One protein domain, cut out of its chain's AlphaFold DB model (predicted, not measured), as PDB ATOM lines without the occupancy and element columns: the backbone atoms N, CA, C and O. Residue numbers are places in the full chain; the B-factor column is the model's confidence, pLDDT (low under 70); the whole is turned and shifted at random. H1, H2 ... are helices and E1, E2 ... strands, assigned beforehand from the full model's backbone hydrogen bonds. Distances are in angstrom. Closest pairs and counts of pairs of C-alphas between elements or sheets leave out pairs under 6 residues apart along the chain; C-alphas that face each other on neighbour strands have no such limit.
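AT A GLANCE: This is residues 207 to 300 and 322 to 337 of the 1079 residues of the protein "FCPB protein" of Symbiodinium natans (UniProt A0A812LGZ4). Helix H3 lies in the middle, with H1, H2 and H4 packed on it and a tiny parallel sheet, E1 E2, near its first residues; residues 207 to 219 loop outward. The 110 printed residues run E1 H1 H2 E2 H3 H4, mostly helix, with under half in named elements. The whole is compact, with a radius of gyration of the C-alphas of 14.3 A, spanning 48 by 35 by 25 A.

HOW THE PARTS SIT: E1, residues 220 to 222, is parallel to E2, residues 275 to 278; N 221 and O 275, 2.8 A apart, are within hydrogen-bond range. H1, residues 252 to 263, and H2, residues 265 to 271, join these parallel neighbours as a strand-helix-strand unit with a right-handed crossover. H3, residues 287 to 298, touches H1's residues 253 to 257 alone, closest C-alphas Thr 257 and Val 290, 6.9 A. With its residues 291 to 295 alone H3 touches H2, closest C-alphas Leu 268 and Val 295, 6.0 A. H3 touches H4, residues 322 to 329, closest C-alphas Gly 293 and Ile 325, 6.2 A. Every O i to N i+4 pair is within hydrogen-bond range in H1, H3 and H4; H2 has 0 of 3, but 3 of 4 O i to N i+3.

IN THESE COORDINATES: E1 begins at C-alpha 220 (-43.903, -31.735, 14.072); H4 ends at C-alpha 329 (-30.394, -15.273, 20.644). H1 measures 15.7 A, H3 16.6 A.

THE WHOLE: Residues 301 to 321 are cut out, a 13.9 A gap between C-alphas 300 and 322. E1 to H1 is a long link. Among residues under pLDDT 70 are 322 to 337.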
ATOM      1  N   GLN A 207     -49.952 -21.959  12.625       84.56
ATOM      2  CA  GLN A 207     -50.989 -21.728  11.610       84.56
ATOM      3  C   GLN A 207     -50.602 -22.238  10.214       84.56
ATOM      4  O   GLN A 207     -51.475 -22.629   9.448       84.56
ATOM      5  N   SER A 208     -49.306 -22.250   9.890       86.00
ATOM      6  CA  SER A 208     -48.802 -22.712   8.592       86.00
ATOM      7  C   SER A 208     -48.638 -24.232   8.497       86.00
ATOM      8  O   SER A 208     -48.567 -24.762   7.392       86.00
ATOM      9  N   ALA A 209     -48.572 -24.922   9.640       88.69
ATOM     10  CA  ALA A 209     -48.368 -26.368   9.733       88.69
ATOM     11  C   ALA A 209     -49.630 -27.135  10.168       88.69
ATOM     12  O   ALA A 209     -49.633 -28.365  10.169       88.69
ATOM     13  N   LEU A 210     -50.683 -26.417  10.565       89.25
ATOM     14  CA  LEU A 210     -51.912 -27.003  11.080       89.25
ATOM     15  C   LEU A 210     -52.684 -27.729   9.970       89.25
ATOM     16  O   LEU A 210     -52.945 -27.164   8.907       89.25
ATOM     17  N   GLN A 211     -53.089 -28.966  10.242       88.88
ATOM     18  CA  GLN A 211     -53.976 -29.724   9.364       88.88
ATOM     19  C   GLN A 211     -55.438 -29.247   9.506       88.88
ATOM     20  O   GLN A 211     -55.781 -28.590  10.497       88.88
ATOM     21  N   PRO A 212     -56.335 -29.559   8.546       86.00
ATOM     22  CA  PRO A 212     -57.745 -29.155   8.610       86.00
ATOM     23  C   PRO A 212     -58.485 -29.610   9.880       86.00
ATOM     24  O   PRO A 212     -59.428 -28.951  10.312       86.00
ATOM     25  N   ASP A 213     -58.040 -30.706  10.497       85.75
ATOM     26  CA  ASP A 213     -58.571 -31.264  11.747       85.75
ATOM     27  C   ASP A 213     -57.984 -30.618  13.021       85.75
ATOM     28  O   ASP A 213     -58.291 -31.041  14.134       85.75
ATOM     29  N   LYS A 214     -57.168 -29.567  12.866       82.19
ATOM     30  CA  LYS A 214     -56.444 -28.863  13.936       82.19
ATOM     31  C   LYS A 214     -55.369 -29.693  14.645       82.19
ATOM     32  O   LYS A 214     -54.995 -29.358  15.768       82.19
ATOM     33  N   THR A 215     -54.825 -30.716  13.991       87.19
ATOM     34  CA  THR A 215     -53.658 -31.465  14.479       87.19
ATOM     35  C   THR A 215     -52.362 -31.036  13.781       87.19
ATOM     36  O   THR A 215     -52.372 -30.298  12.790       87.19
ATOM     37  N   LEU A 216     -51.222 -31.463  14.334       89.06
ATOM     38  CA  LEU A 216     -49.907 -31.310  13.709       89.06
ATOM     39  C   LEU A 216     -49.458 -32.642  13.081       89.06
ATOM     40  O   LEU A 216     -49.766 -33.701  13.629       89.06
ATOM     41  N   PRO A 217     -48.697 -32.617  11.970       92.88
ATOM     42  CA  PRO A 217     -48.085 -33.823  11.410       92.88
ATOM     43  C   PRO A 217     -47.137 -34.533  12.396       92.88
ATOM     44  O   PRO A 217     -46.590 -33.915  13.306       92.88
ATOM     45  N   ALA A 218     -46.890 -35.831  12.195       88.38
ATOM     46  CA  ALA A 218     -46.135 -36.668  13.140       88.38
ATOM     47  C   ALA A 218     -44.653 -36.268  13.331       88.38
ATOM     48  O   ALA A 218     -44.032 -36.610  14.340       88.38
ATOM     49  N   ASP A 219     -44.061 -35.564  12.365       91.44
ATOM     50  CA  ASP A 219     -42.703 -35.011  12.420       91.44
ATOM     51  C   ASP A 219     -42.636 -33.624  13.091       91.44
ATOM     52  O   ASP A 219     -41.537 -33.114  13.340       91.44
ATOM     53  N   HIS A 220     -43.790 -33.039  13.432       93.00
ATOM     54  CA  HIS A 220     -43.903 -31.735  14.072       93.00
ATOM     55  C   HIS A 220     -44.075 -31.853  15.591       93.00
ATOM     56  O   HIS A 220     -44.787 -32.716  16.099       93.00
ATOM     57  N   VAL A 221     -43.450 -30.938  16.330       92.06
ATOM     58  CA  VAL A 221     -43.546 -30.837  17.791       92.06
ATOM     59  C   VAL A 221     -44.018 -29.435  18.155       92.06
ATOM     60  O   VAL A 221     -43.394 -28.448  17.765       92.06
ATOM     61  N   CYS A 222     -45.115 -29.332  18.908       89.38
ATOM     62  CA  CYS A 222     -45.569 -28.058  19.461       89.38
ATOM     63  C   CYS A 222     -44.662 -27.663  20.633       89.38
ATOM     64  O   CYS A 222     -44.625 -28.367  21.640       89.38
ATOM     65  N   VAL A 223     -43.932 -26.555  20.511       88.31
ATOM     66  CA  VAL A 223     -43.044 -26.038  21.575       88.31
ATOM     67  C   VAL A 223     -43.592 -24.770  22.239       88.31
ATOM     68  O   VAL A 223     -42.968 -24.217  23.135       88.31
ATOM     69  N   GLY A 224     -44.754 -24.287  21.790       78.19
ATOM     70  CA  GLY A 224     -45.457 -23.158  22.398       78.19
ATOM     71  C   GLY A 224     -46.366 -23.581  23.555       78.19
ATOM     72  O   GLY A 224     -46.694 -24.754  23.722       78.19
ATOM     73  N   ARG A 225     -46.844 -22.595  24.323       71.25
ATOM     74  CA  ARG A 225     -47.820 -22.783  25.418       71.25
ATOM     75  C   ARG A 225     -49.261 -23.033  24.957       71.25
ATOM     76  O   ARG A 225     -50.161 -23.147  25.783       71.25
ATOM     77  N   GLY A 226     -49.466 -23.134  23.648       69.88
ATOM     78  CA  GLY A 226     -50.769 -23.302  23.034       69.88
ATOM     79  C   GLY A 226     -51.536 -21.986  22.920       69.88
ATOM     80  O   GLY A 226     -51.459 -21.095  23.766       69.88
ATOM     81  N   HIS A 227     -52.318 -21.875  21.851       73.12
ATOM     82  CA  HIS A 227     -53.146 -20.719  21.558       73.12
ATOM     83  C   HIS A 227     -54.595 -21.151  21.302       73.12
ATOM     84  O   HIS A 227     -54.876 -22.229  20.768       73.12
ATOM     85  N   HIS A 228     -55.546 -20.290  21.667       68.88
ATOM     86  CA  HIS A 228     -56.983 -20.597  21.639       68.88
ATOM     87  C   HIS A 228     -57.515 -20.966  20.237       68.88
ATOM     88  O   HIS A 228     -58.558 -21.615  20.132       68.88
ATOM     89  N   THR A 229     -56.830 -20.553  19.159       70.56
ATOM     90  CA  THR A 229     -57.231 -20.842  17.768       70.56
ATOM     91  C   THR A 229     -57.118 -22.326  17.423       70.56
ATOM     92  O   THR A 229     -58.015 -22.874  16.771       70.56
ATOM     93  N   HIS A 230     -56.037 -22.973  17.861       77.62
ATOM     94  CA  HIS A 230     -55.713 -24.354  17.505       77.62
ATOM     95  C   HIS A 230     -55.855 -25.323  18.687       77.62
ATOM     96  O   HIS A 230     -56.139 -26.489  18.452       77.62
ATOM     97  N   ARG A 231     -55.731 -24.849  19.940       76.31
ATOM     98  CA  ARG A 231     -55.916 -25.647  21.172       76.31
ATOM     99  C   ARG A 231     -55.067 -26.927  21.207       76.31
ATOM    100  O   ARG A 231     -55.508 -27.951  21.718       76.31
ATOM    101  N   LEU A 232     -53.865 -26.867  20.634       79.12
ATOM    102  CA  LEU A 232     -52.932 -27.995  20.658       79.12
ATOM    103  C   LEU A 232     -52.433 -28.202  22.094       79.12
ATOM    104  O   LEU A 232     -52.216 -27.204  22.790       79.12
ATOM    105  N   PRO A 233     -52.221 -29.459  22.520       74.31
ATOM    106  CA  PRO A 233     -51.667 -29.745  23.831       74.31
ATOM    107  C   PRO A 233     -50.239 -29.206  23.940       74.31
ATOM    108  O   PRO A 233     -49.473 -29.180  22.970       74.31
ATOM    109  N   VAL A 234     -49.891 -28.776  25.146       77.00
ATOM    110  CA  VAL A 234     -48.551 -28.303  25.485       77.00
ATOM    111  C   VAL A 234     -47.634 -29.510  25.668       77.00
ATOM    112  O   VAL A 234     -48.011 -30.485  26.314       77.00
ATOM    113  N   THR A 235     -46.433 -29.464  25.093       86.06
ATOM    114  CA  THR A 235     -45.412 -30.501  25.307       86.06
ATOM    115  C   THR A 235     -44.429 -30.069  26.395       86.06
ATOM    116  O   THR A 235     -44.377 -28.897  26.763       86.06
ATOM    117  N   GLN A 236     -43.584 -30.992  26.863       85.50
ATOM    118  CA  GLN A 236     -42.503 -30.686  27.814       85.50
ATOM    119  C   GLN A 236     -41.525 -29.602  27.325       85.50
ATOM    120  O   GLN A 236     -40.820 -28.992  28.117       85.50
ATOM    121  N   TRP A 237     -41.493 -29.339  26.014       89.94
ATOM    122  CA  TRP A 237     -40.621 -28.341  25.399       89.94
ATOM    123  C   TRP A 237     -41.154 -26.911  25.496       89.94
ATOM    124  O   TRP A 237     -40.483 -25.985  25.043       89.94
ATOM    125  N   ALA A 238     -42.346 -26.715  26.062       86.12
ATOM    126  CA  ALA A 238     -42.861 -25.385  26.324       86.12
ATOM    127  C   ALA A 238     -42.105 -24.717  27.472       86.12
ATOM    128  O   ALA A 238     -41.886 -25.302  28.530       86.12
ATOM    129  N   CYS A 239     -41.729 -23.455  27.273       82.56
ATOM    130  CA  CYS A 239     -40.970 -22.723  28.273       82.56
ATOM    131  C   CYS A 239     -41.789 -22.518  29.558       82.56
ATOM    132  O   CYS A 239     -42.869 -21.923  29.479       82.56
ATOM    133  N   PRO A 240     -41.291 -22.916  30.749       77.06
ATOM    134  CA  PRO A 240     -41.961 -22.672  32.028       77.06
ATOM    135  C   PRO A 240     -41.851 -21.207  32.488       77.06
ATOM    136  O   PRO A 240     -42.631 -20.771  33.337       77.06
ATOM    137  N   PHE A 241     -40.972 -20.416  31.871       73.94
ATOM    138  CA  PHE A 241     -40.815 -18.986  32.125       73.94
ATOM    139  C   PHE A 241     -41.582 -18.167  31.077       73.94
ATOM    140  O   PHE A 241     -41.186 -18.106  29.916       73.94
ATOM    141  N   VAL A 242     -42.699 -17.543  31.459       66.38
ATOM    142  CA  VAL A 242     -43.391 -16.582  30.587       66.38
ATOM    143  C   VAL A 242     -42.903 -15.190  30.900       66.38
ATOM    144  O   VAL A 242     -43.061 -14.729  32.041       66.38
ATOM    145  N   PRO A 243     -42.438 -14.464  29.882       55.06
ATOM    146  CA  PRO A 243     -42.185 -13.051  30.028       55.06
ATOM    147  C   PRO A 243     -43.410 -12.291  30.523       55.06
ATOM    148  O   PRO A 243     -44.474 -12.316  29.901       55.06
ATOM    149  N   GLY A 244     -43.232 -11.576  31.627       49.12
ATOM    150  CA  GLY A 244     -44.270 -10.805  32.298       49.12
ATOM    151  C   GLY A 244     -45.077 -11.581  33.341       49.12
ATOM    152  O   GLY A 244     -45.709 -10.925  34.158       49.12
ATOM    153  N   PHE A 245     -45.029 -12.919  33.369       53.25
ATOM    154  CA  PHE A 245     -45.685 -13.714  34.419       53.25
ATOM    155  C   PHE A 245     -44.727 -14.010  35.571       53.25
ATOM    156  O   PHE A 245     -44.970 -13.613  36.703       53.25
ATOM    157  N   ASN A 246     -43.623 -14.694  35.263       55.84
ATOM    158  CA  ASN A 246     -42.656 -15.186  36.245       55.84
ATOM    159  C   ASN A 246     -41.196 -14.883  35.855       55.84
ATOM    160  O   ASN A 246     -40.281 -15.414  36.475       55.84
ATOM    161  N   CYS A 247     -40.967 -14.051  34.832       54.59
ATOM    162  CA  CYS A 247     -39.644 -13.552  34.424       54.59
ATOM    163  C   CYS A 247     -39.758 -12.303  33.517       54.59
ATOM    164  O   CYS A 247     -40.846 -11.989  33.024       54.59
ATOM    165  N   GLY A 248     -38.657 -11.586  33.253       53.22
ATOM    166  CA  GLY A 248     -38.596 -10.526  32.232       53.22
ATOM    167  C   GLY A 248     -38.468 -11.057  30.787       53.22
ATOM    168  O   GLY A 248     -38.109 -12.212  30.568       53.22
ATOM    169  N   VAL A 249     -38.739 -10.222  29.762       54.56
ATOM    170  CA  VAL A 249     -38.552 -10.603  28.327       54.56
ATOM    171  C   VAL A 249     -37.103 -10.807  27.942       54.56
ATOM    172  O   VAL A 249     -36.836 -11.546  27.000       54.56
ATOM    173  N   ASP A 250     -36.175 -10.183  28.643       56.50
ATOM    174  CA  ASP A 250     -34.767 -10.395  28.338       56.50
ATOM    175  C   ASP A 250     -34.214 -11.599  29.128       56.50
ATOM    176  O   ASP A 250     -33.230 -12.206  28.714       56.50
ATOM    177  N   ASP A 251     -34.919 -12.025  30.186       60.75
ATOM    178  CA  ASP A 251     -34.477 -13.082  31.104       60.75
ATOM    179  C   ASP A 251     -35.011 -14.467  30.728       60.75
ATOM    180  O   ASP A 251     -34.371 -15.478  31.008       60.75
ATOM    181  N   TRP A 252     -36.181 -14.547  30.088       69.06
ATOM    182  CA  TRP A 252     -36.833 -15.839  29.858       69.06
ATOM    183  C   TRP A 252     -36.044 -16.768  28.932       69.06
ATOM    184  O   TRP A 252     -36.046 -17.970  29.167       69.06
ATOM    185  N   LEU A 253     -35.358 -16.252  27.900       71.62
ATOM    186  CA  LEU A 253     -34.527 -17.077  27.013       71.62
ATOM    187  C   LEU A 253     -33.318 -17.658  27.778       71.62
ATOM    188  O   LEU A 253     -33.100 -18.871  27.681       71.62
ATOM    189  N   PRO A 254     -32.552 -16.860  28.561       65.94
ATOM    190  CA  PRO A 254     -31.552 -17.383  29.493       65.94
ATOM    191  C   PRO A 254     -32.102 -18.415  30.483       65.94
ATOM    192  O   PRO A 254     -31.567 -19.522  30.551       65.94
ATOM    193  N   LEU A 255     -33.189 -18.095  31.192       67.44
ATOM    194  CA  LEU A 255     -33.797 -18.985  32.188       67.44
ATOM    195  C   LEU A 255     -34.266 -20.292  31.549       67.44
ATOM    196  O   LEU A 255     -34.004 -21.379  32.061       67.44
ATOM    197  N   PHE A 256     -34.907 -20.211  30.381       80.75
ATOM    198  CA  PHE A 256     -35.346 -21.385  29.639       80.75
ATOM    199  C   PHE A 256     -34.168 -22.245  29.204       80.75
ATOM    200  O   PHE A 256     -34.204 -23.464  29.351       80.75
ATOM    201  N   THR A 257     -33.100 -21.612  28.723       78.69
ATOM    202  CA  THR A 257     -31.864 -22.304  28.364       78.69
ATOM    203  C   THR A 257     -31.307 -23.070  29.560       78.69
ATOM    204  O   THR A 257     -31.000 -24.255  29.439       78.69
ATOM    205  N   GLU A 258     -31.197 -22.428  30.722       75.88
ATOM    206  CA  GLU A 258     -30.716 -23.071  31.944       75.88
ATOM    207  C   GLU A 258     -31.613 -24.236  32.367       75.88
ATOM    208  O   GLU A 258     -31.110 -25.328  32.642       75.88
ATOM    209  N   HIS A 259     -32.930 -24.048  32.338       80.81
ATOM    210  CA  HIS A 259     -33.892 -25.091  32.670       80.81
ATOM    211  C   HIS A 259     -33.785 -26.300  31.736       80.81
ATOM    212  O   HIS A 259     -33.670 -27.430  32.210       80.81
ATOM    213  N   VAL A 260     -33.728 -26.081  30.420       82.62
ATOM    214  CA  VAL A 260     -33.537 -27.158  29.436       82.62
ATOM    215  C   VAL A 260     -32.221 -27.888  29.700       82.62
ATOM    216  O   VAL A 260     -32.182 -29.117  29.718       82.62
ATOM    217  N   MET A 261     -31.138 -27.152  29.950       80.69
ATOM    218  CA  MET A 261     -29.816 -27.745  30.160       80.69
ATOM    219  C   MET A 261     -29.664 -28.466  31.499       80.69
ATOM    220  O   MET A 261     -28.812 -29.354  31.603       80.69
ATOM    221  N   THR A 262     -30.471 -28.106  32.493       79.75
ATOM    222  CA  THR A 262     -30.457 -28.704  33.832       79.75
ATOM    223  C   THR A 262     -31.390 -29.908  33.919       79.75
ATOM    224  O   THR A 262     -30.999 -30.932  34.471       79.75
ATOM    225  N   HIS A 263     -32.587 -29.817  33.335       87.62
ATOM    226  CA  HIS A 263     -33.653 -30.805  33.535       87.62
ATOM    227  C   HIS A 263     -33.953 -31.671  32.306       87.62
ATOM    228  O   HIS A 263     -34.348 -32.816  32.476       87.62
ATOM    229  N   MET A 264     -33.739 -31.174  31.081       89.44
ATOM    230  CA  MET A 264     -34.205 -31.829  29.839       89.44
ATOM    231  C   MET A 264     -33.078 -32.137  28.843       89.44
ATOM    232  O   MET A 264     -33.309 -32.491  27.684       89.44
ATOM    233  N   ARG A 265     -31.818 -32.006  29.267       86.44
ATOM    234  CA  ARG A 265     -30.657 -32.117  28.374       86.44
ATOM    235  C   ARG A 265     -30.563 -33.474  27.672       86.44
ATOM    236  O   ARG A 265     -30.157 -33.526  26.513       86.44
ATOM    237  N   SER A 266     -30.912 -34.561  28.363       86.00
ATOM    238  CA  SER A 266     -30.895 -35.928  27.817       86.00
ATOM    239  C   SER A 266     -31.885 -36.128  26.673       86.00
ATOM    240  O   SER A 266     -31.656 -36.967  25.805       86.00
ATOM    241  N   GLU A 267     -32.957 -35.343  26.647       90.38
ATOM    242  CA  GLU A 267     -34.070 -35.503  25.715       90.38
ATOM    243  C   GLU A 267     -33.899 -34.655  24.453       90.38
ATOM    244  O   GLU A 267     -34.560 -34.921  23.458       90.38
ATOM    245  N   LEU A 268     -32.966 -33.692  24.432       88.19
ATOM    246  CA  LEU A 268     -32.755 -32.778  23.297       88.19
ATOM    247  C   LEU A 268     -32.571 -33.500  21.955       88.19
ATOM    248  O   LEU A 268     -32.989 -32.994  20.916       88.19
ATOM    249  N   ARG A 269     -31.986 -34.704  21.964       86.50
ATOM    250  CA  ARG A 269     -31.798 -35.511  20.749       86.50
ATOM    251  C   ARG A 269     -33.110 -35.957  20.102       86.50
ATOM    252  O   ARG A 269     -33.120 -36.205  18.903       86.50
ATOM    253  N   SER A 270     -34.221 -36.011  20.840       91.00
ATOM    254  CA  SER A 270     -35.533 -36.342  20.266       91.00
ATOM    255  C   SER A 270     -36.035 -35.279  19.283       91.00
ATOM    256  O   SER A 270     -36.937 -35.557  18.491       91.00
ATOM    257  N   LEU A 271     -35.468 -34.067  19.345       92.31
ATOM    258  CA  LEU A 271     -35.788 -32.949  18.462       92.31
ATOM    259  C   LEU A 271     -34.934 -32.922  17.184       92.31
ATOM    260  O   LEU A 271     -35.198 -32.099  16.311       92.31
ATOM    261  N   GLU A 272     -33.925 -33.788  17.039       91.06
ATOM    262  CA  GLU A 272     -33.081 -33.804  15.838       91.06
ATOM    263  C   GLU A 272     -33.914 -34.082  14.577       91.06
ATOM    264  O   GLU A 272     -34.724 -35.007  14.531       91.06
ATOM    265  N   GLY A 273     -33.746 -33.232  13.560       87.69
ATOM    266  CA  GLY A 273     -34.478 -33.310  12.293       87.69
ATOM    267  C   GLY A 273     -35.983 -33.005  12.369       87.69
ATOM    268  O   GLY A 273     -36.656 -33.072  11.342       87.69
ATOM    269  N   ARG A 274     -36.526 -32.659  13.546       92.88
ATOM    270  CA  ARG A 274     -37.954 -32.343  13.733       92.88
ATOM    271  C   ARG A 274     -38.315 -30.939  13.242       92.88
ATOM    272  O   ARG A 274     -37.459 -30.064  13.077       92.88
ATOM    273  N   VAL A 275     -39.616 -30.704  13.074       93.31
ATOM    274  CA  VAL A 275     -40.173 -29.368  12.835       93.31
ATOM    275  C   VAL A 275     -40.805 -28.837  14.121       93.31
ATOM    276  O   VAL A 275     -41.708 -29.451  14.679       93.31
ATOM    277  N   LEU A 276     -40.341 -27.693  14.618       93.19
ATOM    278  CA  LEU A 276     -40.852 -27.076  15.843       93.19
ATOM    279  C   LEU A 276     -41.921 -26.045  15.486       93.19
ATOM    280  O   LEU A 276     -41.626 -25.014  14.873       93.19
ATOM    281  N   ALA A 277     -43.161 -26.325  15.875       91.06
ATOM    282  CA  ALA A 277     -44.296 -25.437  15.682       91.06
ATOM    283  C   ALA A 277     -44.466 -24.532  16.913       91.06
ATOM    284  O   ALA A 277     -44.549 -25.014  18.046       91.06
ATOM    285  N   CYS A 278     -44.507 -23.218  16.692       86.75
ATOM    286  CA  CYS A 278     -44.679 -22.209  17.740       86.75
ATOM    287  C   CYS A 278     -45.676 -21.120  17.300       86.75
ATOM    288  O   CYS A 278     -45.810 -20.835  16.108       86.75
ATOM    289  N   ASP A 279     -46.368 -20.511  18.266       79.56
ATOM    290  CA  ASP A 279     -47.329 -19.419  18.048       79.56
ATOM    291  C   ASP A 279     -46.667 -18.047  17.855       79.56
ATOM    292  O   ASP A 279     -47.315 -17.083  17.444       79.56
ATOM    293  N   CYS A 280     -45.370 -17.934  18.149       77.75
ATOM    294  CA  CYS A 280     -44.630 -16.692  17.983       77.75
ATOM    295  C   CYS A 280     -44.437 -16.366  16.492       77.75
ATOM    296  O   CYS A 280     -43.951 -17.233  15.752       77.75
ATOM    297  N   PRO A 281     -44.682 -15.108  16.063       77.06
ATOM    298  CA  PRO A 281     -44.374 -14.665  14.706       77.06
ATOM    299  C   PRO A 281     -42.921 -14.972  14.359       77.06
ATOM    300  O   PRO A 281     -42.042 -14.728  15.194       77.06
ATOM    301  N   LEU A 282     -42.641 -15.456  13.142       78.19
ATOM    302  CA  LEU A 282     -41.261 -15.805  12.763       78.19
ATOM    303  C   LEU A 282     -40.289 -14.632  12.981       78.19
ATOM    304  O   LEU A 282     -39.112 -14.841  13.276       78.19
ATOM    305  N   SER A 283     -40.785 -13.395  12.865       71.25
ATOM    306  CA  SER A 283     -40.025 -12.154  13.045       71.25
ATOM    307  C   SER A 283     -39.537 -11.876  14.471       71.25
ATOM    308  O   SER A 283     -38.839 -10.887  14.692       71.25
ATOM    309  N   GLN A 284     -39.860 -12.730  15.442       73.38
ATOM    310  CA  GLN A 284     -39.422 -12.622  16.835       73.38
ATOM    311  C   GLN A 284     -38.712 -13.896  17.280       73.38
ATOM    312  O   GLN A 284     -39.058 -14.979  16.814       73.38
ATOM    313  N   ALA A 285     -37.749 -13.775  18.195       75.69
ATOM    314  CA  ALA A 285     -37.127 -14.938  18.824       75.69
ATOM    315  C   ALA A 285     -38.106 -15.696  19.713       75.69
ATOM    316  O   ALA A 285     -38.934 -15.071  20.374       75.69
ATOM    317  N   CYS A 286     -38.014 -17.027  19.713       79.81
ATOM    318  CA  CYS A 286     -38.837 -17.868  20.578       79.81
ATOM    319  C   CYS A 286     -38.118 -19.139  21.074       79.81
ATOM    320  O   CYS A 286     -36.959 -19.392  20.735       79.81
ATOM    321  N   GLU A 287     -38.844 -19.963  21.835       85.25
ATOM    322  CA  GLU A 287     -38.431 -21.265  22.373       85.25
ATOM    323  C   GLU A 287     -37.818 -22.162  21.297       85.25
ATOM    324  O   GLU A 287     -36.792 -22.801  21.522       85.25
ATOM    325  N   ALA A 288     -38.425 -22.187  20.105       87.81
ATOM    326  CA  ALA A 288     -37.980 -23.028  18.999       87.81
ATOM    327  C   ALA A 288     -36.554 -22.682  18.544       87.81
ATOM    328  O   ALA A 288     -35.786 -23.584  18.214       87.81
ATOM    329  N   ASP A 289     -36.184 -21.397  18.555       84.81
ATOM    330  CA  ASP A 289     -34.842 -20.960  18.153       84.81
ATOM    331  C   ASP A 289     -33.795 -21.370  19.203       84.81
ATOM    332  O   ASP A 289     -32.701 -21.817  18.852       84.81
ATOM    333  N   VAL A 290     -34.143 -21.270  20.493       83.25
ATOM    334  CA  VAL A 290     -33.287 -21.724  21.605       83.25
ATOM    335  C   VAL A 290     -33.067 -23.224  21.523       83.25
ATOM    336  O   VAL A 290     -31.923 -23.673  21.555       83.25
ATOM    337  N   LEU A 291     -34.139 -24.003  21.365       88.50
ATOM    338  CA  LEU A 291     -34.056 -25.458  21.245       88.50
ATOM    339  C   LEU A 291     -33.235 -25.871  20.019       88.50
ATOM    340  O   LEU A 291     -32.367 -26.732  20.140       88.50
ATOM    341  N   ALA A 292     -33.426 -25.219  18.868       87.88
ATOM    342  CA  ALA A 292     -32.607 -25.454  17.679       87.88
ATOM    343  C   ALA A 292     -31.117 -25.173  17.936       87.88
ATOM    344  O   ALA A 292     -30.257 -25.969  17.549       87.88
ATOM    345  N   GLY A 293     -30.811 -24.089  18.650       83.12
ATOM    346  CA  GLY A 293     -29.457 -23.754  19.084       83.12
ATOM    347  C   GLY A 293     -28.851 -24.783  20.046       83.12
ATOM    348  O   GLY A 293     -27.707 -25.206  19.874       83.12
ATOM    349  N   LEU A 294     -29.619 -25.239  21.035       84.75
ATOM    350  CA  LEU A 294     -29.176 -26.249  21.997       84.75
ATOM    351  C   LEU A 294     -28.941 -27.611  21.340       84.75
ATOM    352  O   LEU A 294     -27.916 -28.246  21.603       84.75
ATOM    353  N   VAL A 295     -29.820 -28.023  20.422       87.44
ATOM    354  CA  VAL A 295     -29.606 -29.215  19.592       87.44
ATOM    355  C   VAL A 295     -28.327 -29.053  18.782       87.44
ATOM    356  O   VAL A 295     -27.455 -29.922  18.844       87.44
ATOM    357  N   PHE A 296     -28.156 -27.932  18.068       84.19
ATOM    358  CA  PHE A 296     -26.945 -27.651  17.293       84.19
ATOM    359  C   PHE A 296     -25.677 -27.830  18.132       84.19
ATOM    360  O   PHE A 296     -24.741 -28.489  17.678       84.19
ATOM    361  N   GLN A 297     -25.677 -27.324  19.367       76.88
ATOM    362  CA  GLN A 297     -24.538 -27.394  20.272       76.88
ATOM    363  C   GLN A 297     -24.198 -28.809  20.768       76.88
ATOM    364  O   GLN A 297     -23.014 -29.125  20.917       76.88
ATOM    365  N   GLU A 298     -25.196 -29.627  21.105       76.62
ATOM    366  CA  GLU A 298     -24.958 -30.949  21.707       76.62
ATOM    367  C   GLU A 298     -24.583 -32.021  20.668       76.62
ATOM    368  O   GLU A 298     -23.926 -33.009  21.013       76.62
ATOM    369  N   GLY A 299     -24.941 -31.835  19.394       67.56
ATOM    370  CA  GLY A 299     -24.542 -32.758  18.330       67.56
ATOM    371  C   GLY A 299     -23.118 -32.516  17.819       67.56
ATOM    372  O   GLY A 299     -22.646 -31.385  17.719       67.56
ATOM    373  N   LYS A 300     -22.426 -33.603  17.467       57.66
ATOM    374  CA  LYS A 300     -21.174 -33.562  16.698       57.66
ATOM    375  C   LYS A 300     -21.482 -33.908  15.236       57.66
ATOM    376  O   LYS A 300     -22.266 -34.834  15.027       57.66
ATOM    377  N   ARG A 322     -21.263 -22.291  23.613       44.75
ATOM    378  CA  ARG A 322     -22.440 -22.053  24.471       44.75
ATOM    379  C   ARG A 322     -22.753 -20.550  24.594       44.75
ATOM    380  O   ARG A 322     -23.907 -20.149  24.549       44.75
ATOM    381  N   ARG A 323     -21.710 -19.712  24.664       45.50
ATOM    382  CA  ARG A 323     -21.811 -18.241  24.709       45.50
ATOM    383  C   ARG A 323     -22.241 -17.619  23.380       45.50
ATOM    384  O   ARG A 323     -22.960 -16.632  23.402       45.50
ATOM    385  N   VAL A 324     -21.829 -18.186  22.245       44.06
ATOM    386  CA  VAL A 324     -22.147 -17.651  20.906       44.06
ATOM    387  C   VAL A 324     -23.630 -17.833  20.561       44.06
ATOM    388  O   VAL A 324     -24.209 -16.943  19.958       44.06
ATOM    389  N   ILE A 325     -24.269 -18.928  20.981       47.00
ATOM    390  CA  ILE A 325     -25.711 -19.146  20.750       47.00
ATOM    391  C   ILE A 325     -26.561 -18.281  21.693       47.00
ATOM    392  O   ILE A 325     -27.516 -17.660  21.236       47.00
ATOM    393  N   LEU A 326     -26.160 -18.143  22.966       46.53
ATOM    394  CA  LEU A 326     -26.797 -17.209  23.909       46.53
ATOM    395  C   LEU A 326     -26.736 -15.757  23.387       46.53
ATOM    396  O   LEU A 326     -27.718 -15.027  23.419       46.53
ATOM    397  N   ALA A 327     -25.587 -15.376  22.828       46.91
ATOM    398  CA  ALA A 327     -25.343 -14.088  22.185       46.91
ATOM    399  C   ALA A 327     -26.112 -13.882  20.874       46.91
ATOM    400  O   ALA A 327     -26.607 -12.790  20.592       46.91
ATOM    401  N   ALA A 328     -26.231 -14.936  20.067       44.62
ATOM    402  CA  ALA A 328     -26.992 -14.908  18.831       44.62
ATOM    403  C   ALA A 328     -28.498 -14.756  19.122       44.62
ATOM    404  O   ALA A 328     -29.164 -13.988  18.427       44.62
ATOM    405  N   ALA A 329     -29.015 -15.415  20.168       41.34
ATOM    406  CA  ALA A 329     -30.394 -15.273  20.644       41.34
ATOM    407  C   ALA A 329     -30.682 -13.886  21.256       41.34
ATOM    408  O   ALA A 329     -31.784 -13.369  21.087       41.34
ATOM    409  N   ALA A 330     -29.690 -13.260  21.901       41.66
ATOM    410  CA  ALA A 330     -29.794 -11.927  22.505       41.66
ATOM    411  C   ALA A 330     -29.446 -10.755  21.555       41.66
ATOM    412  O   ALA A 330     -29.478  -9.598  21.966       41.66
ATOM    413  N   GLY A 331     -29.087 -11.016  20.291       47.59
ATOM    414  CA  GLY A 331     -28.739  -9.956  19.333       47.59
ATOM    415  C   GLY A 331     -27.467  -9.162  19.682       47.59
ATOM    416  O   GLY A 331     -27.280  -8.048  19.197       47.59
ATOM    417  N   ALA A 332     -26.570  -9.702  20.503       45.09
ATOM    418  CA  ALA A 332     -25.305  -9.064  20.859       45.09
ATOM    419  C   ALA A 332     -24.246 -10.141  21.096       45.09
ATOM    420  O   ALA A 332     -24.468 -11.047  21.894       45.09
ATOM    421  N   LEU A 333     -23.084 -10.043  20.435       43.62
ATOM    422  CA  LEU A 333     -21.912 -10.818  20.856       43.62
ATOM    423  C   LEU A 333     -21.643 -10.521  22.335       43.62
ATOM    424  O   LEU A 333     -21.734  -9.363  22.744       43.62
ATOM    425  N   PRO A 334     -21.352 -11.543  23.151       42.97
ATOM    426  CA  PRO A 334     -21.334 -11.374  24.582       42.97
ATOM    427  C   PRO A 334     -20.040 -10.656  24.942       42.97
ATOM    428  O   PRO A 334     -18.969 -11.269  24.956       42.97
ATOM    429  N   THR A 335     -20.132  -9.381  25.307       47.97
ATOM    430  CA  THR A 335     -19.217  -8.868  26.321       47.97
ATOM    431  C   THR A 335     -19.411  -9.794  27.522       47.97
ATOM    432  O   THR A 335     -20.550  -9.969  27.965       47.97
ATOM    433  N   PRO A 336     -18.378 -10.521  27.990       48.91
ATOM    434  CA  PRO A 336     -18.580 -11.482  29.053       48.91
ATOM    435  C   PRO A 336     -19.135 -10.717  30.244       48.91
ATOM    436  O   PRO A 336     -18.509  -9.773  30.718       48.91
ATOM    437  N   VAL A 337     -20.296 -11.133  30.721       50.81
ATOM    438  CA  VAL A 337     -20.942 -10.585  31.911       50.81
ATOM    439  C   VAL A 337     -19.946 -10.439  33.082       50.81
ATOM    440  O   VAL A 337     -19.951  -9.438  33.786       50.81
TER     441      VAL A 337